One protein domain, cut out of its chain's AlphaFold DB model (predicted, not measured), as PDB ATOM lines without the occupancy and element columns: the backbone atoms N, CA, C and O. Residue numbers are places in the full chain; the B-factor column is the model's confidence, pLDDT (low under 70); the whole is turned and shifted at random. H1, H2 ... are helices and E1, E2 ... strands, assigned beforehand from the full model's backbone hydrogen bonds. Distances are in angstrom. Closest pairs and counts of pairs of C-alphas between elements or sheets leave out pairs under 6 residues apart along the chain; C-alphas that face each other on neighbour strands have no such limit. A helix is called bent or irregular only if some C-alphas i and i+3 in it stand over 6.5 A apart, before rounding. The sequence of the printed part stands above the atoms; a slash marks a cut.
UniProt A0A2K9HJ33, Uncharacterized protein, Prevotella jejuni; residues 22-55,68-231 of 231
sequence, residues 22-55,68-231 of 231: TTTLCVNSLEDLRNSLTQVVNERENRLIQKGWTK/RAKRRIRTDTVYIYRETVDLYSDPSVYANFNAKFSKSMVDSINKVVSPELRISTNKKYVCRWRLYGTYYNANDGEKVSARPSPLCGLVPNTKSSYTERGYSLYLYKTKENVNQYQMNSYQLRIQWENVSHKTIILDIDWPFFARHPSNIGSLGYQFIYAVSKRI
ATOM      1  N   THR A  22     130.218 164.213 175.711       70.94
ATOM      2  CA  THR A  22     129.143 163.251 175.962       70.94
ATOM      3  C   THR A  22     127.969 163.423 175.005       70.94
ATOM      4  O   THR A  22     127.126 162.521 174.916       70.94
ATOM      5  N   THR A  23     127.916 164.528 174.252       87.62
ATOM      6  CA  THR A  23     126.839 164.766 173.294       87.62
ATOM      7  C   THR A  23     126.878 163.711 172.196       87.62
ATOM      8  O   THR A  23     127.927 163.170 171.837       87.62
ATOM      9  N   THR A  24     125.698 163.305 171.734       90.81
ATOM     10  CA  THR A  24     125.546 162.279 170.701       90.81
ATOM     11  C   THR A  24     124.462 162.716 169.736       90.81
ATOM     12  O   THR A  24     123.305 162.860 170.124       90.81
ATOM     13  N   LEU A  25     124.834 162.880 168.470       91.06
ATOM     14  CA  LEU A  25     123.899 163.140 167.390       91.06
ATOM     15  C   LEU A  25     123.127 161.859 167.048       91.06
ATOM     16  O   LEU A  25     123.716 160.846 166.664       91.06
ATOM     17  N   CYS A  26     121.802 161.903 167.151       93.50
ATOM     18  CA  CYS A  26     120.931 160.827 166.685       93.50
ATOM     19  C   CYS A  26     120.570 161.061 165.215       93.50
ATOM     20  O   CYS A  26     119.750 161.917 164.898       93.50
ATOM     21  N   VAL A  27     121.186 160.295 164.318       90.81
ATOM     22  CA  VAL A  27     121.002 160.401 162.869       90.81
ATOM     23  C   VAL A  27     119.914 159.431 162.424       90.81
ATOM     24  O   VAL A  27     120.163 158.234 162.239       90.81
ATOM     25  N   ASN A  28     118.702 159.946 162.237       88.31
ATOM     26  CA  ASN A  28     117.564 159.162 161.766       88.31
ATOM     27  C   ASN A  28     117.406 159.210 160.245       88.31
ATOM     28  O   ASN A  28     116.879 158.265 159.650       88.31
ATOM     29  N   SER A  29     117.895 160.286 159.632       83.06
ATOM     30  CA  SER A  29     117.741 160.620 158.224       83.06
ATOM     31  C   SER A  29     118.968 161.356 157.671       83.06
ATOM     32  O   SER A  29     119.893 161.732 158.392       83.06
ATOM     33  N   LEU A  30     118.968 161.593 156.359       77.62
ATOM     34  CA  LEU A  30     119.959 162.453 155.707       77.62
ATOM     35  C   LEU A  30     119.798 163.925 156.091       77.62
ATOM     36  O   LEU A  30     120.769 164.672 156.026       77.62
ATOM     37  N   GLU A  31     118.596 164.332 156.491       78.31
ATOM     38  CA  GLU A  31     118.323 165.699 156.922       78.31
ATOM     39  C   GLU A  31     118.998 165.995 158.263       78.31
ATOM     40  O   GLU A  31     119.597 167.049 158.430       78.31
ATOM     41  N   ASP A  32     119.032 165.023 159.178       82.62
ATOM     42  CA  ASP A  32     119.770 165.159 160.442       82.62
ATOM     43  C   ASP A  32     121.270 165.362 160.197       82.62
ATOM     44  O   ASP A  32     121.920 166.174 160.859       82.62
ATOM     45  N   LEU A  33     121.821 164.666 159.194       80.19
ATOM     46  CA  LEU A  33     123.200 164.876 158.759       80.19
ATOM     47  C   LEU A  33     123.403 166.278 158.182       80.19
ATOM     48  O   LEU A  33     124.364 166.943 158.564       80.19
ATOM     49  N   ARG A  34     122.501 166.746 157.308       77.44
ATOM     50  CA  ARG A  34     122.553 168.113 156.760       77.44
ATOM     51  C   ARG A  34     122.508 169.160 157.870       77.44
ATOM     52  O   ARG A  34     123.365 170.035 157.894       77.44
ATOM     53  N   ASN A  35     121.600 169.011 158.830       79.69
ATOM     54  CA  ASN A  35     121.470 169.917 159.968       79.69
ATOM     55  C   ASN A  35     122.735 169.956 160.829       79.69
ATOM     56  O   ASN A  35     123.182 171.033 161.215       79.69
ATOM     57  N   SER A  36     123.360 168.801 161.077       80.38
ATOM     58  CA  SER A  36     124.631 168.750 161.814       80.38
ATOM     59  C   SER A  36     125.806 169.382 161.058       80.38
ATOM     60  O   SER A  36     126.783 169.800 161.671       80.38
ATOM     61  N   LEU A  37     125.716 169.463 159.729       81.88
ATOM     62  CA  LEU A  37     126.723 170.082 158.873       81.88
ATOM     63  C   LEU A  37     126.519 171.604 158.743       81.88
ATOM     64  O   LEU A  37     127.460 172.319 158.405       81.88
ATOM     65  N   THR A  38     125.317 172.115 159.025       77.88
ATOM     66  CA  THR A  38     124.946 173.526 158.823       77.88
ATOM     67  C   THR A  38     125.925 174.499 159.474       77.88
ATOM     68  O   THR A  38     126.313 175.475 158.838       77.88
ATOM     69  N   GLN A  39     126.381 174.226 160.702       75.69
ATOM     70  CA  GLN A  39     127.369 175.081 161.366       75.69
ATOM     71  C   GLN A  39     128.678 175.159 160.563       75.69
ATOM     72  O   GLN A  39     129.141 176.255 160.256       75.69
ATOM     73  N   VAL A  40     129.219 174.010 160.147       79.00
ATOM     74  CA  VAL A  40     130.454 173.912 159.348       79.00
ATOM     75  C   VAL A  40     130.342 174.705 158.048       79.00
ATOM     76  O   VAL A  40     131.233 175.476 157.688       79.00
ATOM     77  N   VAL A  41     129.217 174.540 157.348       81.62
ATOM     78  CA  VAL A  41     128.945 175.234 156.085       81.62
ATOM     79  C   VAL A  41     128.850 176.739 156.296       81.62
ATOM     80  O   VAL A  41     129.469 177.490 155.542       81.62
ATOM     81  N   ASN A  42     128.112 177.176 157.317       82.50
ATOM     82  CA  ASN A  42     127.889 178.590 157.599       82.50
ATOM     83  C   ASN A  42     129.182 179.304 157.992       82.50
ATOM     84  O   ASN A  42     129.448 180.402 157.508       82.50
ATOM     85  N   GLU A  43     130.010 178.686 158.835       82.25
ATOM     86  CA  GLU A  43     131.292 179.269 159.234       82.25
ATOM     87  C   GLU A  43     132.222 179.452 158.033       82.25
ATOM     88  O   GLU A  43     132.763 180.544 157.825       82.25
ATOM     89  N   ARG A  44     132.331 178.431 157.176       83.62
ATOM     90  CA  ARG A  44     133.121 178.531 155.947       83.62
ATOM     91  C   ARG A  44     132.564 179.581 154.987       83.62
ATOM     92  O   ARG A  44     133.330 180.360 154.423       83.62
ATOM     93  N   GLU A  45     131.248 179.618 154.792       85.75
ATOM     94  CA  GLU A  45     130.586 180.596 153.923       85.75
ATOM     95  C   GLU A  45     130.839 182.032 154.394       85.75
ATOM     96  O   GLU A  45     131.284 182.868 153.605       85.75
ATOM     97  N   ASN A  46     130.659 182.303 155.688       87.31
ATOM     98  CA  ASN A  46     130.925 183.612 156.280       87.31
ATOM     99  C   ASN A  46     132.380 184.052 156.063       87.31
ATOM    100  O   ASN A  46     132.639 185.205 155.710       87.31
ATOM    101  N   ARG A  47     133.344 183.135 156.222       86.19
ATOM    102  CA  ARG A  47     134.769 183.416 155.983       86.19
ATOM    103  C   ARG A  47     135.078 183.695 154.515       86.19
ATOM    104  O   ARG A  47     135.832 184.625 154.227       86.19
ATOM    105  N   LEU A  48     134.490 182.933 153.592       88.12
ATOM    106  CA  LEU A  48     134.617 183.188 152.154       88.12
ATOM    107  C   LEU A  48     134.091 184.588 151.810       88.12
ATOM    108  O   LEU A  48     134.794 185.364 151.159       88.12
ATOM    109  N   ILE A  49     132.919 184.957 152.328       90.75
ATOM    110  CA  ILE A  49     132.328 186.286 152.118       90.75
ATOM    111  C   ILE A  49     133.237 187.397 152.661       90.75
ATOM    112  O   ILE A  49     133.526 188.354 151.944       90.75
ATOM    113  N   GLN A  50     133.780 187.245 153.874       90.44
ATOM    114  CA  GLN A  50     134.749 188.195 154.452       90.44
ATOM    115  C   GLN A  50     136.010 188.380 153.591       90.44
ATOM    116  O   GLN A  50     136.643 189.433 153.639       90.44
ATOM    117  N   LYS A  51     136.390 187.371 152.798       88.44
ATOM    118  CA  LYS A  51     137.538 187.417 151.877       88.44
ATOM    119  C   LYS A  51     137.176 187.918 150.475       88.44
ATOM    120  O   LYS A  51     138.044 187.937 149.605       88.44
ATOM    121  N   GLY A  52     135.935 188.352 150.258       90.81
ATOM    122  CA  GLY A  52     135.469 188.920 148.992       90.81
ATOM    123  C   GLY A  52     134.912 187.895 148.006       90.81
ATOM    124  O   GLY A  52     134.725 188.222 146.834       90.81
ATOM    125  N   TRP A  53     134.649 186.663 148.449       92.06
ATOM    126  CA  TRP A  53     133.909 185.694 147.645       92.06
ATOM    127  C   TRP A  53     132.411 185.980 147.710       92.06
ATOM    128  O   TRP A  53     131.871 186.336 148.753       92.06
ATOM    129  N   THR A  54     131.710 185.742 146.610       92.00
ATOM    130  CA  THR A  54     130.248 185.820 146.556       92.00
ATOM    131  C   THR A  54     129.677 184.466 146.181       92.00
ATOM    132  O   THR A  54     130.132 183.860 145.208       92.00
ATOM    133  N   LYS A  55     128.674 183.990 146.920       87.81
ATOM    134  CA  LYS A  55     127.951 182.764 146.569       87.81
ATOM    135  C   LYS A  55     127.257 182.941 145.218       87.81
ATOM    136  O   LYS A  55     126.644 183.974 144.959       87.81
ATOM    137  N   ARG A  68     118.031 181.721 124.072       49.66
ATOM    138  CA  ARG A  68     118.039 182.865 123.139       49.66
ATOM    139  C   ARG A  68     119.388 183.581 123.054       49.66
ATOM    140  O   ARG A  68     119.633 184.282 122.076       49.66
ATOM    141  N   ALA A  69     120.266 183.426 124.043       59.16
ATOM    142  CA  ALA A  69     121.609 183.984 123.975       59.16
ATOM    143  C   ALA A  69     122.510 183.010 123.205       59.16
ATOM    144  O   ALA A  69     122.673 181.875 123.641       59.16
ATOM    145  N   LYS A  70     123.123 183.440 122.090       69.50
ATOM    146  CA  LYS A  70     124.172 182.674 121.394       69.50
ATOM    147  C   LYS A  70     125.312 182.391 122.379       69.50
ATOM    148  O   LYS A  70     126.173 183.233 122.623       69.50
ATOM    149  N   ARG A  71     125.267 181.236 123.038       73.56
ATOM    150  CA  ARG A  71     126.209 180.837 124.081       73.56
ATOM    151  C   ARG A  71     126.714 179.442 123.786       73.56
ATOM    152  O   ARG A  71     125.926 178.534 123.539       73.56
ATOM    153  N   ARG A  72     128.029 179.264 123.866       82.06
ATOM    154  CA  ARG A  72     128.652 177.943 123.865       82.06
ATOM    155  C   ARG A  72     128.664 177.436 125.301       82.06
ATOM    156  O   ARG A  72     129.156 178.137 126.184       82.06
ATOM    157  N   ILE A  73     128.116 176.246 125.524       84.62
ATOM    158  CA  ILE A  73     128.110 175.573 126.825       84.62
ATOM    159  C   ILE A  73     128.974 174.320 126.704       84.62
ATOM    160  O   ILE A  73     128.778 173.529 125.782       84.62
ATOM    161  N   ARG A  74     129.914 174.141 127.632       88.25
ATOM    162  CA  ARG A  74     130.586 172.857 127.870       88.25
ATOM    163  C   ARG A  74     130.331 172.404 129.299       88.25
ATOM    164  O   ARG A  74     130.108 173.238 130.173       88.25
ATOM    165  N   THR A  75     130.380 171.101 129.521       86.06
ATOM    166  CA  THR A  75     130.283 170.506 130.851       86.06
ATOM    167  C   THR A  75     131.598 169.818 131.153       86.06
ATOM    168  O   THR A  75     132.012 168.944 130.394       86.06
ATOM    169  N   ASP A  76     132.217 170.202 132.260       86.75
ATOM    170  CA  ASP A  76     133.497 169.668 132.706       86.75
ATOM    171  C   ASP A  76     133.280 168.816 133.965       86.75
ATOM    172  O   ASP A  76     132.370 169.064 134.762       86.75
ATOM    173  N   THR A  77     134.103 167.780 134.132       86.00
ATOM    174  CA  THR A  77     134.080 166.872 135.287       86.00
ATOM    175  C   THR A  77     135.468 166.818 135.909       86.00
ATOM    176  O   THR A  77     136.446 166.548 135.215       86.00
ATOM    177  N   VAL A  78     135.551 167.047 137.218       85.25
ATOM    178  CA  VAL A  78     136.802 167.052 137.983       85.25
ATOM    179  C   VAL A  78     136.702 166.062 139.137       85.25
ATOM    180  O   VAL A  78     135.674 165.985 139.806       85.25
ATOM    181  N   TYR A  79     137.785 165.323 139.382       82.75
ATOM    182  CA  TYR A  79     137.891 164.347 140.466       82.75
ATOM    183  C   TYR A  79     138.911 164.807 141.505       82.75
ATOM    184  O   TYR A  79     140.060 165.091 141.171       82.75
ATOM    185  N   ILE A  80     138.498 164.844 142.772       80.44
ATOM    186  CA  ILE A  80     139.335 165.258 143.901       80.44
ATOM    187  C   ILE A  80     139.563 164.069 144.834       80.44
ATOM    188  O   ILE A  80     138.636 163.554 145.451       80.44
ATOM    189  N   TYR A  81     140.811 163.624 144.944       75.06
ATOM    190  CA  TYR A  81     141.177 162.404 145.674       75.06
ATOM    191  C   TYR A  81     141.588 162.648 147.135       75.06
ATOM    192  O   TYR A  81     141.729 161.697 147.903       75.06
ATOM    193  N   ARG A  82     141.790 163.910 147.537       78.38
ATOM    194  CA  ARG A  82     142.152 164.306 148.906       78.38
ATOM    195  C   ARG A  82     141.154 165.305 149.457       78.38
ATOM    196  O   ARG A  82     140.680 166.170 148.725       78.38
ATOM    197  N   GLU A  83     140.879 165.200 150.752       84.00
ATOM    198  CA  GLU A  83     140.147 166.249 151.456       84.00
ATOM    199  C   GLU A  83     140.905 167.577 151.319       84.00
ATOM    200  O   GLU A  83     142.139 167.629 151.328       84.00
ATOM    201  N   THR A  84     140.159 168.654 151.118       84.38
ATOM    202  CA  THR A  84     140.703 170.005 151.080       84.38
ATOM    203  C   THR A  84     141.011 170.434 152.498       84.38
ATOM    204  O   THR A  84     140.137 170.419 153.361       84.38
ATOM    205  N   VAL A  85     142.255 170.842 152.725       77.94
ATOM    206  CA  VAL A  85     142.639 171.458 153.991       77.94
ATOM    207  C   VAL A  85     141.974 172.823 154.059       77.94
ATOM    208  O   VAL A  85     142.258 173.711 153.250       77.94
ATOM    209  N   ASP A  86     141.060 172.976 155.009       71.19
ATOM    210  CA  ASP A  86     140.437 174.258 155.276       71.19
ATOM    211  C   ASP A  86     141.358 175.120 156.141       71.19
ATOM    212  O   ASP A  86     141.298 175.078 157.362       71.19
ATOM    213  N   LEU A  87     142.219 175.907 155.497       65.12
ATOM    214  CA  LEU A  87     143.073 176.872 156.196       65.12
ATOM    215  C   LEU A  87     142.297 178.100 156.710       65.12
ATOM    216  O   LEU A  87     142.889 178.963 157.354       65.12
ATOM    217  N   TYR A  88     141.005 178.224 156.386       63.84
ATOM    218  CA  TYR A  88     140.213 179.432 156.630       63.84
ATOM    219  C   TYR A  88     139.224 179.300 157.789       63.84
ATOM    220  O   TYR A  88     138.734 180.320 158.283       63.84
ATOM    221  N   SER A  89     138.930 178.075 158.211       66.50
ATOM    222  CA  SER A  89     137.998 177.792 159.301       66.50
ATOM    223  C   SER A  89     138.744 177.393 160.563       66.50
ATOM    224  O   SER A  89     139.861 176.876 160.507       66.50
ATOM    225  N   ASP A  90     138.114 177.631 161.711       68.81
ATOM    226  CA  ASP A  90     138.611 177.120 162.981       68.81
ATOM    227  C   ASP A  90     138.693 175.577 162.898       68.81
ATOM    228  O   ASP A  90     137.702 174.935 162.532       68.81
ATOM    229  N   PRO A  91     139.850 174.952 163.195       71.69
ATOM    230  CA  PRO A  91     139.991 173.498 163.142       71.69
ATOM    231  C   PRO A  91     138.956 172.738 163.984       71.69
ATOM    232  O   PRO A  91     138.617 171.603 163.644       71.69
ATOM    233  N   SER A  92     138.431 173.352 165.054       72.31
ATOM    234  CA  SER A  92     137.399 172.763 165.918       72.31
ATOM    235  C   SER A  92     136.068 172.515 165.203       72.31
ATOM    236  O   SER A  92     135.321 171.620 165.587       72.31
ATOM    237  N   VAL A  93     135.797 173.217 164.104       70.75
ATOM    238  CA  VAL A  93     134.581 173.057 163.288       70.75
ATOM    239  C   VAL A  93     134.548 171.701 162.585       70.75
ATOM    240  O   VAL A  93     133.488 171.125 162.350       70.75
ATOM    241  N   TYR A  94     135.726 171.161 162.279       76.69
ATOM    242  CA  TYR A  94     135.899 169.825 161.712       76.69
ATOM    243  C   TYR A  94     136.290 168.794 162.776       76.69
ATOM    244  O   TYR A  94     136.750 167.698 162.433       76.69
ATOM    245  N   ALA A  95     136.132 169.138 164.060       83.12
ATOM    246  CA  ALA A  95     136.408 168.224 165.150       83.12
ATOM    247  C   ALA A  95     135.516 166.985 165.073       83.12
ATOM    248  O   ALA A  95     134.436 166.951 164.474       83.12
ATOM    249  N   ASN A  96     136.009 165.938 165.716       89.56
ATOM    250  CA  ASN A  96     135.272 164.705 165.849       89.56
ATOM    251  C   ASN A  96     134.014 164.919 166.698       89.56
ATOM    252  O   ASN A  96     134.082 165.509 167.773       89.56
ATOM    253  N   PHE A  97     132.900 164.346 166.258       89.56
ATOM    254  CA  PHE A  97     131.638 164.328 166.992       89.56
ATOM    255  C   PHE A  97     131.126 162.898 167.141       89.56
ATOM    256  O   PHE A  97     131.484 162.001 166.370       89.56
ATOM    257  N   ASN A  98     130.269 162.663 168.132       93.00
ATOM    258  CA  ASN A  98     129.673 161.346 168.323       93.00
ATOM    259  C   ASN A  98     128.325 161.235 167.614       93.00
ATOM    260  O   ASN A  98     127.487 162.128 167.726       93.00
ATOM    261  N   ALA A  99     128.068 160.093 166.978       93.88
ATOM    262  CA  ALA A  99     126.792 159.815 166.331       93.88
ATOM    263  C   ALA A  99     126.274 158.398 166.609       93.88
ATOM    264  O   ALA A  99     127.039 157.441 166.767       93.88
ATOM    265  N   LYS A 100     124.947 158.267 166.625       95.81
ATOM    266  CA  LYS A 100     124.213 157.001 166.520       95.81
ATOM    267  C   LYS A 100     123.343 157.042 165.275       95.81
ATOM    268  O   LYS A 100     122.759 158.074 164.968       95.81
ATOM    269  N   PHE A 101     123.235 155.916 164.587       95.19
ATOM    270  CA  PHE A 101     122.508 155.818 163.325       95.19
ATOM    271  C   PHE A 101     121.258 154.958 163.496       95.19
ATOM    272  O   PHE A 101     121.312 153.888 164.110       95.19
ATOM    273  N   SER A 102     120.140 155.412 162.931       94.94
ATOM    274  CA  SER A 102     118.914 154.619 162.844       94.94
ATOM    275  C   SER A 102     119.121 153.354 162.011       94.94
ATOM    276  O   SER A 102     120.073 153.230 161.236       94.94
ATOM    277  N   LYS A 103     118.186 152.407 162.130       95.00
ATOM    278  CA  LYS A 103     118.218 151.158 161.364       95.00
ATOM    279  C   LYS A 103     118.302 151.396 159.855       95.00
ATOM    280  O   LYS A 103     119.124 150.774 159.198       95.00
ATOM    281  N   SER A 104     117.524 152.335 159.318       90.12
ATOM    282  CA  SER A 104     117.542 152.656 157.884       90.12
ATOM    283  C   SER A 104     118.909 153.165 157.412       90.12
ATOM    284  O   SER A 104     119.376 152.774 156.339       90.12
ATOM    285  N   MET A 105     119.574 153.998 158.217       88.56
ATOM    286  CA  MET A 105     120.916 154.505 157.928       88.56
ATOM    287  C   MET A 105     121.964 153.394 158.026       88.56
ATOM    288  O   MET A 105     122.758 153.225 157.102       88.56
ATOM    289  N   VAL A 106     121.922 152.593 159.097       92.50
ATOM    290  CA  VAL A 106     122.801 151.426 159.287       92.50
ATOM    291  C   VAL A 106     122.668 150.445 158.127       92.50
ATOM    292  O   VAL A 106     123.680 150.048 157.557       92.50
ATOM    293  N   ASP A 107     121.445 150.098 157.728       89.56
ATOM    294  CA  ASP A 107     121.190 149.185 156.614       89.56
ATOM    295  C   ASP A 107     121.720 149.760 155.292       89.56
ATOM    296  O   ASP A 107     122.292 149.033 154.480       89.56
ATOM    297  N   SER A 108     121.580 151.071 155.077       85.00
ATOM    298  CA  SER A 108     122.088 151.747 153.876       85.00
ATOM    299  C   SER A 108     123.617 151.760 153.818       85.00
ATOM    300  O   SER A 108     124.188 151.500 152.760       85.00
ATOM    301  N   ILE A 109     124.279 151.994 154.954       86.00
ATOM    302  CA  ILE A 109     125.741 151.958 155.081       86.00
ATOM    303  C   ILE A 109     126.258 150.522 154.909       86.00
ATOM    304  O   ILE A 109     127.138 150.262 154.089       86.00
ATOM    305  N   ASN A 110     125.657 149.559 155.611       89.06
ATOM    306  CA  ASN A 110     126.075 148.153 155.626       89.06
ATOM    307  C   ASN A 110     125.910 147.422 154.288       89.06
ATOM    308  O   ASN A 110     126.561 146.394 154.081       89.06
ATOM    309  N   LYS A 111     125.065 147.931 153.381       84.75
ATOM    310  CA  LYS A 111     124.933 147.425 152.004       84.75
ATOM    311  C   LYS A 111     126.202 147.607 151.173       84.75
ATOM    312  O   LYS A 111     126.396 146.858 150.221       84.75
ATOM    313  N   VAL A 112     127.031 148.598 151.503       77.75
ATOM    314  CA  VAL A 112     128.172 149.017 150.669       77.75
ATOM    315  C   VAL A 112     129.524 148.919 151.377       77.75
ATOM    316  O   VAL A 112     130.543 149.262 150.782       77.75
ATOM    317  N   VAL A 113     129.560 148.426 152.618       80.44
ATOM    318  CA  VAL A 113     130.803 148.153 153.355       80.44
ATOM    319  C   VAL A 113     131.012 146.655 153.550       80.44
ATOM    320  O   VAL A 113     130.055 145.878 153.631       80.44
ATOM    321  N   SER A 114     132.276 146.242 153.639       82.06
ATOM    322  CA  SER A 114     132.631 144.852 153.922       82.06
ATOM    323  C   SER A 114     132.036 144.385 155.260       82.06
ATOM    324  O   SER A 114     131.926 145.198 156.184       82.06
ATOM    325  N   PRO A 115     131.663 143.096 155.406       86.62
ATOM    326  CA  PRO A 115     131.024 142.567 156.614       86.62
ATOM    327  C   PRO A 115     131.731 142.914 157.932       86.62
ATOM    328  O   PRO A 115     131.070 143.169 158.934       86.62
ATOM    329  N   GLU A 116     133.059 142.957 157.925       85.94
ATOM    330  CA  GLU A 116     133.917 143.261 159.071       85.94
ATOM    331  C   GLU A 116     133.953 144.741 159.476       85.94
ATOM    332  O   GLU A 116     134.355 145.048 160.595       85.94
ATOM    333  N   LEU A 117     133.522 145.646 158.591       89.25
ATOM    334  CA  LEU A 117     133.402 147.083 158.855       89.25
ATOM    335  C   LEU A 117     131.945 147.497 159.098       89.25
ATOM    336  O   LEU A 117     131.642 148.682 159.190       89.25
ATOM    337  N   ARG A 118     131.012 146.540 159.165       92.00
ATOM    338  CA  ARG A 118     129.600 146.856 159.372       92.00
ATOM    339  C   ARG A 118     129.371 147.516 160.721       92.00
ATOM    340  O   ARG A 118     129.915 147.114 161.749       92.00
ATOM    341  N   ILE A 119     128.478 148.492 160.701       94.88
ATOM    342  CA  ILE A 119     128.015 149.198 161.884       94.88
ATOM    343  C   ILE A 119     126.691 148.602 162.385       94.88
ATOM    344  O   ILE A 119     126.039 147.791 161.734       94.88
ATOM    345  N   SER A 120     126.297 148.996 163.583       96.31
ATOM    346  CA  SER A 120     125.114 148.553 164.319       96.31
ATOM    347  C   SER A 120     124.407 149.745 164.954       96.31
ATOM    348  O   SER A 120     125.064 150.694 165.391       96.31
ATOM    349  N   THR A 121     123.083 149.647 165.065       95.81
ATOM    350  CA  THR A 121     122.193 150.630 165.701       95.81
ATOM    351  C   THR A 121     122.444 150.801 167.200       95.81
ATOM    352  O   THR A 121     122.138 151.846 167.763       95.81
ATOM    353  N   ASN A 122     123.006 149.786 167.861       94.25
ATOM    354  CA  ASN A 122     123.185 149.787 169.318       94.25
ATOM    355  C   ASN A 122     124.470 150.500 169.758       94.25
ATOM    356  O   ASN A 122     124.685 150.733 170.946       94.25
ATOM    357  N   LYS A 123     125.329 150.845 168.799       94.69
ATOM    358  CA  LYS A 123     126.659 151.398 169.035       94.69
ATOM    359  C   LYS A 123     126.697 152.886 168.718       94.69
ATOM    360  O   LYS A 123     125.937 153.384 167.891       94.69
ATOM    361  N   LYS A 124     127.610 153.581 169.391       94.88
ATOM    362  CA  LYS A 124     127.945 154.988 169.160       94.88
ATOM    363  C   LYS A 124     129.263 155.051 168.394       94.88
ATOM    364  O   LYS A 124     130.170 154.279 168.695       94.88
ATOM    365  N   TYR A 125     129.384 155.967 167.444       94.38
ATOM    366  CA  TYR A 125     130.565 156.102 166.591       94.38
ATOM    367  C   TYR A 125     131.156 157.496 166.683       94.38
ATOM    368  O   TYR A 125     130.423 158.470 166.838       94.38
ATOM    369  N   VAL A 126     132.476 157.575 166.541       93.38
ATOM    370  CA  VAL A 126     133.192 158.833 166.333       93.38
ATOM    371  C   VAL A 126     133.190 159.143 164.841       93.38
ATOM    372  O   VAL A 126     133.589 158.309 164.022       93.38
ATOM    373  N   CYS A 127     132.709 160.327 164.488       92.31
ATOM    374  CA  CYS A 127     132.547 160.790 163.118       92.31
ATOM    375  C   CYS A 127     133.242 162.135 162.908       92.31
ATOM    376  O   CYS A 127     133.437 162.885 163.859       92.31
ATOM    377  N   ARG A 128     133.571 162.458 161.656       89.75
ATOM    378  CA  ARG A 128     134.041 163.794 161.265       89.75
ATOM    379  C   ARG A 128     133.510 164.205 159.902       89.75
ATOM    380  O   ARG A 128     133.306 163.353 159.032       89.75
ATOM    381  N   TRP A 129     133.352 165.506 159.700       87.00
ATOM    382  CA  TRP A 129     133.093 166.073 158.381       87.00
ATOM    383  C   TRP A 129     134.401 166.300 157.631       87.00
ATOM    384  O   TRP A 129     135.386 166.773 158.192       87.00
ATOM    385  N   ARG A 130     134.409 165.957 156.347       85.50
ATOM    386  CA  ARG A 130     135.519 166.205 155.428       85.50
ATOM    387  C   ARG A 130     135.080 167.176 154.364       85.50
ATOM    388  O   ARG A 130     134.082 166.928 153.691       85.50
ATOM    389  N   LEU A 131     135.848 168.236 154.186       85.88
ATOM    390  CA  LEU A 131     135.667 169.171 153.094       85.88
ATOM    391  C   LEU A 131     136.358 168.639 151.834       85.88
ATOM    392  O   LEU A 131     137.521 168.249 151.862       85.88
ATOM    393  N   TYR A 132     135.667 168.717 150.707       85.69
ATOM    394  CA  TYR A 132     136.236 168.604 149.372       85.69
ATOM    395  C   TYR A 132     135.974 169.898 148.629       85.69
ATOM    396  O   TYR A 132     134.865 170.434 148.654       85.69
ATOM    397  N   GLY A 133     136.992 170.389 147.943       87.69
ATOM    398  CA  GLY A 133     136.899 171.589 147.148       87.69
ATOM    399  C   GLY A 133     137.735 171.507 145.886       87.69
ATOM    400  O   GLY A 133     138.716 170.769 145.802       87.69
ATOM    401  N   THR A 134     137.319 172.279 144.892       88.75
ATOM    402  CA  THR A 134     138.062 172.486 143.650       88.75
ATOM    403  C   THR A 134     137.879 173.918 143.161       88.75
ATOM    404  O   THR A 134     136.936 174.605 143.565       88.75
ATOM    405  N   TYR A 135     138.786 174.361 142.296       90.81
ATOM    406  CA  TYR A 135     138.815 175.712 141.752       90.81
ATOM    407  C   TYR A 135     138.801 175.680 140.225       90.81
ATOM    408  O   TYR A 135     139.348 174.770 139.605       90.81
ATOM    409  N   TYR A 136     138.207 176.704 139.624       91.69
ATOM    410  CA  TYR A 136     138.232 176.941 138.189       91.69
ATOM    411  C   TYR A 136     138.525 178.416 137.915       91.69
ATOM    412  O   TYR A 136     137.776 179.292 138.343       91.69
ATOM    413  N   ASN A 137     139.606 178.688 137.187       92.88
ATOM    414  CA  ASN A 137     139.923 180.030 136.710       92.88
ATOM    415  C   ASN A 137     139.207 180.241 135.374       92.88
ATOM    416  O   ASN A 137     139.517 179.569 134.391       92.88
ATOM    417  N   ALA A 138     138.225 181.133 135.358       89.44
ATOM    418  CA  ALA A 138     137.427 181.418 134.181       89.44
ATOM    419  C   ALA A 138     138.142 182.397 133.252       89.44
ATOM    420  O   ALA A 138     138.681 183.414 133.691       89.44
ATOM    421  N   ASN A 139     138.090 182.095 131.956       87.88
ATOM    422  CA  ASN A 139     138.527 183.019 130.920       87.88
ATOM    423  C   ASN A 139     137.522 184.167 130.768       87.88
ATOM    424  O   ASN A 139     136.357 184.063 131.165       87.88
ATOM    425  N   ASP A 140     137.941 185.229 130.085       83.88
ATOM    426  CA  ASP A 140     137.081 186.374 129.798       83.88
ATOM    427  C   ASP A 140     135.741 185.962 129.173       83.88
ATOM    428  O   ASP A 140     135.663 185.241 128.166       83.88
ATOM    429  N   GLY A 141     134.661 186.436 129.800       81.00
ATOM    430  CA  GLY A 141     133.283 186.190 129.378       81.00
ATOM    431  C   GLY A 141     132.718 184.811 129.735       81.00
ATOM    432  O   GLY A 141     131.550 184.555 129.417       81.00
ATOM    433  N   GLU A 142     133.489 183.939 130.389       87.00
ATOM    434  CA  GLU A 142     132.986 182.667 130.906       87.00
ATOM    435  C   GLU A 142     132.178 182.857 132.197       87.00
ATOM    436  O   GLU A 142     132.497 183.678 133.060       87.00
ATOM    437  N   LYS A 143     131.112 182.066 132.334       87.38
ATOM    438  CA  LYS A 143     130.343 181.904 133.569       87.38
ATOM    439  C   LYS A 143     130.230 180.431 133.916       87.38
ATOM    440  O   LYS A 143     129.988 179.616 133.024       87.38
ATOM    441  N   VAL A 144     130.342 180.122 135.201       87.12
ATOM    442  CA  VAL A 144     130.262 178.756 135.720       87.12
ATOM    443  C   VAL A 144     128.982 178.553 136.513       87.12
ATOM    444  O   VAL A 144     128.572 179.427 137.276       87.12
ATOM    445  N   SER A 145     128.386 177.375 136.356       84.44
ATOM    446  CA  SER A 145     127.251 176.913 137.155       84.44
ATOM    447  C   SER A 145     127.489 175.478 137.607       84.44
ATOM    448  O   SER A 145     127.937 174.640 136.819       84.44
ATOM    449  N   ALA A 146     127.171 175.182 138.867       81.19
ATOM    450  CA  ALA A 146     127.220 173.821 139.384       81.19
ATOM    451  C   ALA A 146     126.215 172.927 138.641       81.19
ATOM    452  O   ALA A 146     125.134 173.370 138.237       81.19
ATOM    453  N   ARG A 147     126.575 171.659 138.438       79.50
ATOM    454  CA  ARG A 147     125.669 170.615 137.964       79.50
ATOM    455  C   ARG A 147     125.622 169.480 138.984       79.50
ATOM    456  O   ARG A 147     126.613 169.228 139.671       79.50
ATOM    457  N   PRO A 148     124.478 168.786 139.078       73.38
ATOM    458  CA  PRO A 148     124.362 167.621 139.935       73.38
ATOM    459  C   PRO A 148     125.421 166.571 139.592       73.38
ATOM    460  O   PRO A 148     125.629 166.253 138.419       73.38
ATOM    461  N   SER A 149     126.070 166.025 140.617       71.25
ATOM    462  CA  SER A 149     127.090 164.993 140.471       71.25
ATOM    463  C   SER A 149     126.584 163.685 141.082       71.25
ATOM    464  O   SER A 149     126.145 163.674 142.231       71.25
ATOM    465  N   PRO A 150     126.607 162.562 140.347       63.38
ATOM    466  CA  PRO A 150     126.204 161.279 140.904       63.38
ATOM    467  C   PRO A 150     127.221 160.702 141.893       63.38
ATOM    468  O   PRO A 150     126.885 159.765 142.617       63.38
ATOM    469  N   LEU A 151     128.446 161.246 141.919       65.50
ATOM    470  CA  LEU A 151     129.562 160.768 142.739       65.50
ATOM    471  C   LEU A 151     130.140 161.870 143.651       65.50
ATOM    472  O   LEU A 151     131.311 161.814 144.034       65.50
ATOM    473  N   CYS A 152     129.341 162.888 143.980       64.06
ATOM    474  CA  CYS A 152     129.629 163.784 145.094       64.06
ATOM    475  C   CYS A 152     129.018 163.237 146.394       64.06
ATOM    476  O   CYS A 152     128.165 162.349 146.402       64.06
ATOM    477  N   GLY A 153     129.518 163.748 147.511       59.91
ATOM    478  CA  GLY A 153     129.051 163.501 148.863       59.91
ATOM    479  C   GLY A 153     127.552 163.708 149.002       59.91
ATOM    480  O   GLY A 153     126.904 164.353 148.194       59.91
ATOM    481  N   LEU A 154     127.020 163.060 150.031       51.28
ATOM    482  CA  LEU A 154     125.706 162.432 150.067       51.28
ATOM    483  C   LEU A 154     125.313 161.862 148.632       51.28
ATOM    484  O   LEU A 154     125.032 162.554 147.682       51.28
ATOM    485  N   VAL A 155     125.241 160.534 148.449       43.62
ATOM    486  CA  VAL A 155     124.755 159.878 147.213       43.62
ATOM    487  C   VAL A 155     123.237 159.751 147.296       43.62
ATOM    488  O   VAL A 155     122.759 159.152 148.268       43.62
ATOM    489  N   PRO A 156     122.453 160.306 146.360       39.62
ATOM    490  CA  PRO A 156     121.005 160.206 146.431       39.62
ATOM    491  C   PRO A 156     120.542 158.750 146.340       39.62
ATOM    492  O   PRO A 156     121.090 157.955 145.581       39.62
ATOM    493  N   ASN A 157     119.492 158.405 147.088       39.72
ATOM    494  CA  ASN A 157     118.875 157.078 146.996       39.72
ATOM    495  C   ASN A 157     118.170 156.867 145.639       39.72
ATOM    496  O   ASN A 157     117.837 155.737 145.292       39.72
ATOM    497  N   THR A 158     117.934 157.939 144.869       44.25
ATOM    498  CA  THR A 158     117.215 157.929 143.588       44.25
ATOM    499  C   THR A 158     117.800 158.941 142.596       44.25
ATOM    500  O   THR A 158     118.390 159.951 142.972       44.25
ATOM    501  N   LYS A 159     117.585 158.717 141.293       40.16
ATOM    502  CA  LYS A 159     118.048 159.629 140.231       40.16
ATOM    503  C   LYS A 159     117.398 161.025 140.267       40.16
ATOM    504  O   LYS A 159     117.915 161.942 139.645       40.16
ATOM    505  N   SER A 160     116.271 161.202 140.954       41.72
ATOM    506  CA  SER A 160     115.584 162.497 141.077       41.72
ATOM    507  C   SER A 160     116.177 163.396 142.165       41.72
ATOM    508  O   SER A 160     115.987 164.604 142.111       41.72
ATOM    509  N   SER A 161     116.934 162.833 143.111       44.84
ATOM    510  CA  SER A 161     117.508 163.567 144.246       44.84
ATOM    511  C   SER A 161     118.938 164.071 143.999       44.84
ATOM    512  O   SER A 161     119.588 164.541 144.931       44.84
ATOM    513  N   TYR A 162     119.454 163.995 142.760       39.84
ATOM    514  CA  TYR A 162     120.783 164.533 142.423       39.84
ATOM    515  C   TYR A 162     120.882 166.051 142.667       39.84
ATOM    516  O   TYR A 162     121.962 166.544 142.980       39.84
ATOM    517  N   THR A 163     119.772 166.790 142.578       41.41
ATOM    518  CA  THR A 163     119.712 168.231 142.884       41.41
ATOM    519  C   THR A 163     119.888 168.543 144.368       41.41
ATOM    520  O   THR A 163     120.342 169.624 144.712       41.41
ATOM    521  N   GLU A 164     119.591 167.608 145.269       48.69
ATOM    522  CA  GLU A 164     119.592 167.890 146.708       48.69
ATOM    523  C   GLU A 164     120.986 167.819 147.354       48.69
ATOM    524  O   GLU A 164     121.119 167.908 148.579       48.69
ATOM    525  N   ARG A 165     122.014 167.518 146.552       56.19
ATOM    526  CA  ARG A 165     123.374 167.200 147.009       56.19
ATOM    527  C   ARG A 165     124.432 167.917 146.164       56.19
ATOM    528  O   ARG A 165     125.552 167.443 146.005       56.19
ATOM    529  N   GLY A 166     124.049 169.074 145.620       59.00
ATOM    530  CA  GLY A 166     124.955 170.006 144.965       59.00
ATOM    531  C   GLY A 166     126.035 170.518 145.917       59.00
ATOM    532  O   GLY A 166     125.926 170.462 147.141       59.00
ATOM    533  N   TYR A 167     127.123 170.999 145.336       74.06
ATOM    534  CA  TYR A 167     128.171 171.707 146.053       74.06
ATOM    535  C   TYR A 167     127.926 173.209 145.970       74.06
ATOM    536  O   TYR A 167     127.464 173.720 144.949       74.06
ATOM    537  N   SER A 168     128.292 173.930 147.024       80.19
ATOM    538  CA  SER A 168     128.226 175.386 147.007       80.19
ATOM    539  C   SER A 168     129.264 175.930 146.031       80.19
ATOM    540  O   SER A 168     130.436 175.547 146.091       80.19
ATOM    541  N   LEU A 169     128.833 176.824 145.143       86.25
ATOM    542  CA  LEU A 169     129.686 177.528 144.195       86.25
ATOM    543  C   LEU A 169     129.890 178.969 144.671       86.25
ATOM    544  O   LEU A 169     128.929 179.678 144.964       86.25
ATOM    545  N   TYR A 170     131.138 179.409 144.717       89.88
ATOM    546  CA  TYR A 170     131.532 180.761 145.095       89.88
ATOM    547  C   TYR A 170     132.369 181.378 143.979       89.88
ATOM    548  O   TYR A 170     133.110 180.677 143.294       89.88
ATOM    549  N   LEU A 171     132.254 182.687 143.803       92.50
ATOM    550  CA  LEU A 171     132.985 183.472 142.818       92.50
ATOM    551  C   LEU A 171     133.843 184.511 143.535       92.50
ATOM    552  O   LEU A 171     133.326 185.310 144.311       92.50
ATOM    553  N   TYR A 172     135.129 184.532 143.215       91.94
ATOM    554  CA  TYR A 172     136.040 185.616 143.535       91.94
ATOM    555  C   TYR A 172     136.358 186.398 142.265       91.94
ATOM    556  O   TYR A 172     136.829 185.833 141.275       91.94
ATOM    557  N   LYS A 173     136.087 187.705 142.282       87.62
ATOM    558  CA  LYS A 173     136.441 188.610 141.187       87.62
ATOM    559  C   LYS A 173     137.734 189.322 141.543       87.62
ATOM    560  O   LYS A 173     137.758 190.135 142.467       87.62
ATOM    561  N   THR A 174     138.806 189.022 140.820       74.81
ATOM    562  CA  THR A 174     140.060 189.766 140.975       74.81
ATOM    563  C   THR A 174     139.973 191.118 140.261       74.81
ATOM    564  O   THR A 174     139.148 191.320 139.369       74.81
ATOM    565  N   LYS A 175     140.853 192.053 140.636       68.81
ATOM    566  CA  LYS A 175     140.964 193.372 139.986       68.81
ATOM    567  C   LYS A 175     141.404 193.290 138.516       68.81
ATOM    568  O   LYS A 175     141.204 194.244 137.778       68.81
ATOM    569  N   GLU A 176     141.959 192.157 138.095       67.81
ATOM    570  CA  GLU A 176     142.499 191.912 136.752       67.81
ATOM    571  C   GLU A 176     141.489 191.205 135.827       67.81
ATOM    572  O   GLU A 176     141.875 190.582 134.847       67.81
ATOM    573  N   ASN A 177     140.187 191.262 136.142       64.56
ATOM    574  CA  ASN A 177     139.106 190.543 135.444       64.56
ATOM    575  C   ASN A 177     139.220 189.008 135.440       64.56
ATOM    576  O   ASN A 177     138.377 188.335 134.845       64.56
ATOM    577  N   VAL A 178     140.172 188.427 136.175       75.69
ATOM    578  CA  VAL A 178     140.222 186.979 136.381       75.69
ATOM    579  C   VAL A 178     139.145 186.603 137.394       75.69
ATOM    580  O   VAL A 178     139.210 186.973 138.572       75.69
ATOM    581  N   ASN A 179     138.138 185.874 136.922       89.06
ATOM    582  CA  ASN A 179     137.091 185.302 137.756       89.06
ATOM    583  C   ASN A 179     137.537 183.913 138.209       89.06
ATOM    584  O   ASN A 179     137.744 183.027 137.381       89.06
ATOM    585  N   GLN A 180     137.652 183.694 139.514       92.19
ATOM    586  CA  GLN A 180     137.916 182.371 140.067       92.19
ATOM    587  C   GLN A 180     136.647 181.816 140.703       92.19
ATOM    588  O   GLN A 180     136.010 182.462 141.531       92.19
ATOM    589  N   TYR A 181     136.295 180.598 140.326       91.81
ATOM    590  CA  TYR A 181     135.183 179.860 140.890       91.81
ATOM    591  C   TYR A 181     135.702 178.798 141.846       91.81
ATOM    592  O   TYR A 181     136.611 178.050 141.498       91.81
ATOM    593  N   GLN A 182     135.106 178.706 143.027       90.75
ATOM    594  CA  GLN A 182     135.399 177.685 144.021       90.75
ATOM    595  C   GLN A 182     134.147 176.862 144.290       90.75
ATOM    596  O   GLN A 182     133.080 177.404 144.563       90.75
ATOM    597  N   MET A 183     134.292 175.545 144.248       88.69
ATOM    598  CA  MET A 183     133.231 174.590 144.545       88.69
ATOM    599  C   MET A 183     133.576 173.868 145.838       88.69
ATOM    600  O   MET A 183     134.697 173.390 145.962       88.69
ATOM    601  N   ASN A 184     132.639 173.793 146.785       85.56
ATOM    602  CA  ASN A 184     132.847 173.160 148.089       85.56
ATOM    603  C   ASN A 184     131.741 172.158 148.401       85.56
ATOM    604  O   ASN A 184     130.557 172.423 148.192       85.56
ATOM    605  N   SER A 185     132.126 171.020 148.957       83.75
ATOM    606  CA  SER A 185     131.215 169.937 149.287       83.75
ATOM    607  C   SER A 185     131.750 169.118 150.456       83.75
ATOM    608  O   SER A 185     132.937 169.194 150.764       83.75
ATOM    609  N   TYR A 186     130.890 168.345 151.115       82.06
ATOM    610  CA  TYR A 186     131.237 167.685 152.370       82.06
ATOM    611  C   TYR A 186     130.876 166.204 152.366       82.06
ATOM    612  O   TYR A 186     129.887 165.779 151.768       82.06
ATOM    613  N   GLN A 187     131.678 165.419 153.077       83.06
ATOM    614  CA  GLN A 187     131.486 163.985 153.250       83.06
ATOM    615  C   GLN A 187     131.619 163.617 154.723       83.06
ATOM    616  O   GLN A 187     132.501 164.125 155.417       83.06
ATOM    617  N   LEU A 188     130.762 162.718 155.196       86.31
ATOM    618  CA  LEU A 188     130.877 162.158 156.534       86.31
ATOM    619  C   LEU A 188     131.932 161.054 156.515       86.31
ATOM    620  O   LEU A 188     131.924 160.210 155.622       86.31
ATOM    621  N   ARG A 189     132.795 161.001 157.524       89.56
ATOM    622  CA  ARG A 189     133.627 159.826 157.793       89.56
ATOM    623  C   ARG A 189     133.300 159.263 159.161       89.56
ATOM    624  O   ARG A 189     133.459 159.957 160.161       89.56
ATOM    625  N   ILE A 190     132.884 158.001 159.193       92.62
ATOM    626  CA  ILE A 190     132.675 157.223 160.416       92.62
ATOM    627  C   ILE A 190     134.000 156.532 160.724       92.62
ATOM    628  O   ILE A 190     134.430 155.646 159.986       92.62
ATOM    629  N   GLN A 191     134.685 156.980 161.772       92.69
ATOM    630  CA  GLN A 191     136.079 156.612 161.994       92.69
ATOM    631  C   GLN A 191     136.215 155.305 162.777       92.69
ATOM    632  O   GLN A 191     136.917 154.403 162.333       92.69
ATOM    633  N   TRP A 192     135.538 155.187 163.920       93.44
ATOM    634  CA  TRP A 192     135.574 154.010 164.795       93.44
ATOM    635  C   TRP A 192     134.422 154.038 165.807       93.44
ATOM    636  O   TRP A 192     133.690 155.024 165.930       93.44
ATOM    637  N   GLU A 193     134.245 152.940 166.540       93.62
ATOM    638  CA  GLU A 193     133.294 152.858 167.652       93.62
ATOM    639  C   GLU A 193     133.769 153.700 168.847       93.62
ATOM    640  O   GLU A 193     134.923 153.605 169.259       93.62
ATOM    641  N   ASN A 194     132.886 154.508 169.437       91.81
ATOM    642  CA  ASN A 194     133.207 155.283 170.635       91.81
ATOM    643  C   ASN A 194     133.166 154.380 171.883       91.81
ATOM    644  O   ASN A 194     132.131 154.267 172.547       91.81
ATOM    645  N   VAL A 195     134.300 153.738 172.167       90.50
ATOM    646  CA  VAL A 195     134.550 152.862 173.318       90.50
ATOM    647  C   VAL A 195     135.917 153.160 173.937       90.50
ATOM    648  O   VAL A 195     136.800 153.698 173.279       90.50
ATOM    649  N   SER A 196     136.111 152.776 175.200       86.75
ATOM    650  CA  SER A 196     137.379 152.954 175.929       86.75
ATOM    651  C   SER A 196     138.421 151.859 175.667       86.75
ATOM    652  O   SER A 196     139.552 151.962 176.132       86.75
ATOM    653  N   HIS A 197     138.052 150.793 174.954       88.12
ATOM    654  CA  HIS A 197     138.934 149.670 174.646       88.12
ATOM    655  C   HIS A 197     139.379 149.686 173.181       88.12
ATOM    656  O   HIS A 197     138.843 150.415 172.347       88.12
ATOM    657  N   LYS A 198     140.368 148.845 172.864       90.81
ATOM    658  CA  LYS A 198     140.877 148.672 171.503       90.81
ATOM    659  C   LYS A 198     139.744 148.287 170.547       90.81
ATOM    660  O   LYS A 198     139.111 147.250 170.729       90.81
ATOM    661  N   THR A 199     139.541 149.082 169.504       91.44
ATOM    662  CA  THR A 199     138.488 148.881 168.502       91.44
ATOM    663  C   THR A 199     139.049 148.958 167.085       91.44
ATOM    664  O   THR A 199     140.179 149.398 166.871       91.44
ATOM    665  N   ILE A 200     138.277 148.475 166.116       91.50
ATOM    666  CA  ILE A 200     138.642 148.475 164.698       91.50
ATOM    667  C   ILE A 200     138.471 149.890 164.139       91.50
ATOM    668  O   ILE A 200     137.461 150.551 164.394       91.50
ATOM    669  N   ILE A 201     139.442 150.335 163.341       91.81
ATOM    670  CA  ILE A 201     139.281 151.518 162.499       91.81
ATOM    671  C   ILE A 201     138.324 151.159 161.358       91.81
ATOM    672  O   ILE A 201     138.594 150.264 160.557       91.81
ATOM    673  N   LEU A 202     137.190 151.851 161.313       91.50
ATOM    674  CA  LEU A 202     136.150 151.672 160.306       91.50
ATOM    675  C   LEU A 202     136.467 152.464 159.040       91.50
ATOM    676  O   LEU A 202     136.402 151.913 157.943       91.50
ATOM    677  N   ASP A 203     136.802 153.749 159.202       87.88
ATOM    678  CA  ASP A 203     137.088 154.689 158.110       87.88
ATOM    679  C   ASP A 203     136.087 154.612 156.945       87.88
ATOM    680  O   ASP A 203     136.449 154.623 155.766       87.88
ATOM    681  N   ILE A 204     134.803 154.536 157.292       87.12
ATOM    682  CA  ILE A 204     133.714 154.465 156.324       87.12
ATOM    683  C   ILE A 204     133.404 155.881 155.868       87.12
ATOM    684  O   ILE A 204     132.927 156.706 156.649       87.12
ATOM    685  N   ASP A 205     133.640 156.149 154.593       81.56
ATOM    686  CA  ASP A 205     133.200 157.384 153.963       81.56
ATOM    687  C   ASP A 205     131.714 157.249 153.585       81.56
ATOM    688  O   ASP A 205     131.317 156.330 152.861       81.56
ATOM    689  N   TRP A 206     130.879 158.145 154.113       78.62
ATOM    690  CA  TRP A 206     129.447 158.193 153.857       78.62
ATOM    691  C   TRP A 206     129.031 159.543 153.255       78.62
ATOM    692  O   TRP A 206     129.288 160.608 153.822       78.62
ATOM    693  N   PRO A 207     128.366 159.529 152.097       64.50
ATOM    694  CA  PRO A 207     128.174 158.371 151.235       64.50
ATOM    695  C   PRO A 207     129.533 157.920 150.674       64.50
ATOM    696  O   PRO A 207     130.512 158.674 150.682       64.50
ATOM    697  N   PHE A 208     129.574 156.699 150.165       60.69
ATOM    698  CA  PHE A 208     130.788 156.109 149.620       60.69
ATOM    699  C   PHE A 208     131.385 156.927 148.460       60.69
ATOM    700  O   PHE A 208     130.676 157.587 147.700       60.69
ATOM    701  N   PHE A 209     132.701 156.802 148.277       56.53
ATOM    702  CA  PHE A 209     133.359 157.139 147.017       56.53
ATOM    703  C   PHE A 209     132.927 156.149 145.945       56.53
ATOM    704  O   PHE A 209     133.295 154.971 146.000       56.53
ATOM    705  N   ALA A 210     132.159 156.593 144.957       48.62
ATOM    706  CA  ALA A 210     131.861 155.719 143.840       48.62
ATOM    707  C   ALA A 210     133.130 155.456 143.024       48.62
ATOM    708  O   ALA A 210     133.821 156.376 142.587       48.62
ATOM    709  N   ARG A 211     133.432 154.173 142.819       48.53
ATOM    710  CA  ARG A 211     134.465 153.747 141.876       48.53
ATOM    711  C   ARG A 211     133.979 154.067 140.464       48.53
ATOM    712  O   ARG A 211     132.837 153.759 140.126       48.53
ATOM    713  N   HIS A 212     134.839 154.666 139.646       45.47
ATOM    714  CA  HIS A 212     134.533 154.880 138.238       45.47
ATOM    715  C   HIS A 212     134.284 153.519 137.547       45.47
ATOM    716  O   HIS A 212     135.079 152.597 137.750       45.47
ATOM    717  N   PRO A 213     133.202 153.352 136.761       46.78
ATOM    718  CA  PRO A 213     132.862 152.068 136.141       46.78
ATOM    719  C   PRO A 213     133.824 151.639 135.018       46.78
ATOM    720  O   PRO A 213     133.864 150.463 134.671       46.78
ATOM    721  N   SER A 214     134.623 152.555 134.466       47.41
ATOM    722  CA  SER A 214     135.592 152.272 133.399       47.41
ATOM    723  C   SER A 214     136.963 152.893 133.696       47.41
ATOM    724  O   SER A 214     137.128 154.103 133.658       47.41
ATOM    725  N   ASN A 215     137.961 152.057 133.969       41.03
ATOM    726  CA  ASN A 215     139.350 152.386 134.317       41.03
ATOM    727  C   ASN A 215     139.666 152.760 135.777       41.03
ATOM    728  O   ASN A 215     139.234 153.756 136.356       41.03
ATOM    729  N   ILE A 216     140.537 151.907 136.313       44.12
ATOM    730  CA  ILE A 216     141.339 152.014 137.526       44.12
ATOM    731  C   ILE A 216     142.285 153.210 137.339       44.12
ATOM    732  O   ILE A 216     143.271 153.109 136.618       44.12
ATOM    733  N   GLY A 217     141.965 154.361 137.928       40.06
ATOM    734  CA  GLY A 217     142.853 155.530 137.856       40.06
ATOM    735  C   GLY A 217     142.336 156.784 138.553       40.06
ATOM    736  O   GLY A 217     143.125 157.508 139.150       40.06
ATOM    737  N   SER A 218     141.020 157.008 138.571       47.38
ATOM    738  CA  SER A 218     140.436 158.229 139.144       47.38
ATOM    739  C   SER A 218     139.564 157.908 140.357       47.38
ATOM    740  O   SER A 218     138.337 157.886 140.282       47.38
ATOM    741  N   LEU A 219     140.206 157.605 141.488       55.97
ATOM    742  CA  LEU A 219     139.546 157.537 142.793       55.97
ATOM    743  C   LEU A 219     139.347 158.973 143.290       55.97
ATOM    744  O   LEU A 219     140.328 159.634 143.614       55.97
ATOM    745  N   GLY A 220     138.119 159.486 143.349       60.78
ATOM    746  CA  GLY A 220     137.925 160.825 143.900       60.78
ATOM    747  C   GLY A 220     136.494 161.333 143.907       60.78
ATOM    748  O   GLY A 220     135.627 160.849 143.185       60.78
ATOM    749  N   TYR A 221     136.283 162.341 144.742       74.06
ATOM    750  CA  TYR A 221     135.073 163.135 144.855       74.06
ATOM    751  C   TYR A 221     134.809 163.890 143.549       74.06
ATOM    752  O   TYR A 221     135.686 164.616 143.077       74.06
ATOM    753  N   GLN A 222     133.627 163.723 142.957       79.81
ATOM    754  CA  GLN A 222     133.327 164.277 141.635       79.81
ATOM    755  C   GLN A 222     132.627 165.639 141.722       79.81
ATOM    756  O   GLN A 222     131.557 165.757 142.318       79.81
ATOM    757  N   PHE A 223     133.178 166.630 141.025       82.81
ATOM    758  CA  PHE A 223     132.547 167.919 140.747       82.81
ATOM    759  C   PHE A 223     132.198 167.996 139.253       82.81
ATOM    760  O   PHE A 223     133.055 167.713 138.418       82.81
ATOM    761  N   ILE A 224     130.961 168.367 138.908       84.69
ATOM    762  CA  ILE A 224     130.495 168.534 137.520       84.69
ATOM    763  C   ILE A 224     129.946 169.943 137.344       84.69
ATOM    764  O   ILE A 224     128.920 170.278 137.926       84.69
ATOM    765  N   TYR A 225     130.566 170.775 136.517       85.44
ATOM    766  CA  TYR A 225     130.103 172.148 136.302       85.44
ATOM    767  C   TYR A 225     129.958 172.464 134.819       85.44
ATOM    768  O   TYR A 225     130.645 171.906 133.965       85.44
ATOM    769  N   ALA A 226     129.033 173.367 134.508       87.31
ATOM    770  CA  ALA A 226     128.869 173.904 133.168       87.31
ATOM    771  C   ALA A 226     129.610 175.235 133.053       87.31
ATOM    772  O   ALA A 226     129.422 176.121 133.884       87.31
ATOM    773  N   VAL A 227     130.403 175.380 131.996       89.00
ATOM    774  CA  VAL A 227     131.034 176.638 131.598       89.00
ATOM    775  C   VAL A 227     130.283 177.174 130.388       89.00
ATOM    776  O   VAL A 227     130.163 176.494 129.365       89.00
ATOM    777  N   SER A 228     129.766 178.393 130.495       87.62
ATOM    778  CA  SER A 228     129.079 179.089 129.409       87.62
ATOM    779  C   SER A 228     129.863 180.319 128.972       87.62
ATOM    780  O   SER A 228     130.313 181.097 129.810       87.62
ATOM    781  N   LYS A 229     129.994 180.527 127.661       86.06
ATOM    782  CA  LYS A 229     130.635 181.712 127.074       86.06
ATOM    783  C   LYS A 229     129.735 182.299 125.994       86.06
ATOM    784  O   LYS A 229     129.142 181.550 125.217       86.06
ATOM    785  N   ARG A 230     129.588 183.628 125.962       80.62
ATOM    786  CA  ARG A 230     128.888 184.309 124.855       80.62
ATOM    787  C   ARG A 230     129.693 184.147 123.561       80.62
ATOM    788  O   ARG A 230     130.919 184.195 123.608       80.62
ATOM    789  N   ILE A 231     128.979 183.912 122.464       74.31
ATOM    790  CA  ILE A 231     129.501 183.865 121.092       74.31
ATOM    791  C   ILE A 231     129.257 185.226 120.455       74.31
ATOM    792  O   ILE A 231     128.115 185.724 120.596       74.31
TER     793      ILE A 231
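This is residues 22 to 55 and 68 to 231 of the 231 residues of an uncharacterized protein of Prevotella jejuni (UniProt A0A2K9HJ33). A long antiparallel pair of strands, E5 and E8, runs through a strongly twisted, branched sheet that curls round the long helix H1, and toward one end the small sheet E3 E10 E6 is partly face to face with it, as a loose sandwich. H3 sits near the other end by E1, E4 and E9. The printed part has 198 residues with four named helices and ten named strands, in the order E1 H1 E2 E3 H2 E4 H3 E5 E6 H4 E7 E8 E9 E10. The branched sheet of seven strands is mixed, with E1 and E4 parallel and its other pairs antiparallel, while the sheet of three is antiparallel. The class is mixed, helices and strands, and the whole is compact but elongated, with a radius of gyration of the C-alphas of 18.6 A and spans of 61 by 39 by 29 A.

E1, residues 25 to 27, is the parallel neighbour of E4, residues 97 to 101, with N 25 and O 98 at 2.9 A. H1, residues 30 to 50, is on the branched sheet, which curls round it; its closest C-alphas to E1 are those of Leu 33 and Val 27, 6.5 A. H1 has a kink of 42 degrees near residue 37 and is only just irregular, C-alphas 36 and 39 being 6.9 A apart. E2, residues 53 to 55, is the antiparallel neighbour of E7, residues 168 to 173, with N 54 and O 171 at 2.8 A. E3, residues 71 to 80, is the antiparallel neighbour of E10, residues 221 to 230, at 161 degrees, with N 76 and O 225 at 2.9 A. H2, residues 91 to 94, only grazes the branched sheet with residues 93 to 94. It only just touches H1, at residues 39 to 40 alone, with 3 pairs of C-alphas within 8 A, the closest being Val 40 and Val 93, 5.8 A. E4 pairs in a staggered way: E5, residues 125 to 138, is beside its residues 97 to 99, with N 97 and O 127 at 2.9 A, and E1 is on the other side beside residues 99 to 101. H3, residues 103 to 110, is on this sheet. E8, residues 179 to 193, has E5 on one side, antiparallel at 164 degrees, with N 130 and O 187 at 2.8 A. On its other side are E7, with N 170 and O 182 at 2.8 A, and E9, residues 199 to 206, with N 190 and O 204 at 2.9 A. E7, E8 and E9 form a meander, each strand the antiparallel neighbour of the one before, through two hairpins. E6, residues 142 to 147, is E10's other antiparallel neighbour, with N 145 and O 226 at 3.0 A. The two sheets make a sandwich, two sheets face to face, their facing parts 9.9 A centre to centre. H4, residues 159 to 165, touches no helix and is irregular, C-alphas 160 and 163 being 7.3 A apart. Each O i to N i+4 pair is within hydrogen-bond range in H3, 15 of 17 in H1 and 0 of 3 in H4, where 1 of 4 O i to N i+3 pairs is; H2 is too short for an i+4 pair.

E1 begins at C-alpha 25, (123.899, 163.140, 167.390). H1 is 29.7 A long, E3 28.4 A, E5 41.7 A and E8 44.3 A. E10, 29.8 A long, ends at C-alpha 230, (128.888, 184.309, 124.855).

The C-alphas of Arg 68 and His 197 are the farthest apart, 64.7 A. Residues 56 to 67 are not printed, and C-alphas 55 and 68 are 25.4 A apart across this cut. The links H3 to E5, E6 to H4 and E9 to E10 are long. The mean pLDDT of the printed part is 79.2; residues under 70 are 68 to 70, 87 to 90, 150 to 166, 175 to 177 and 207 to 220.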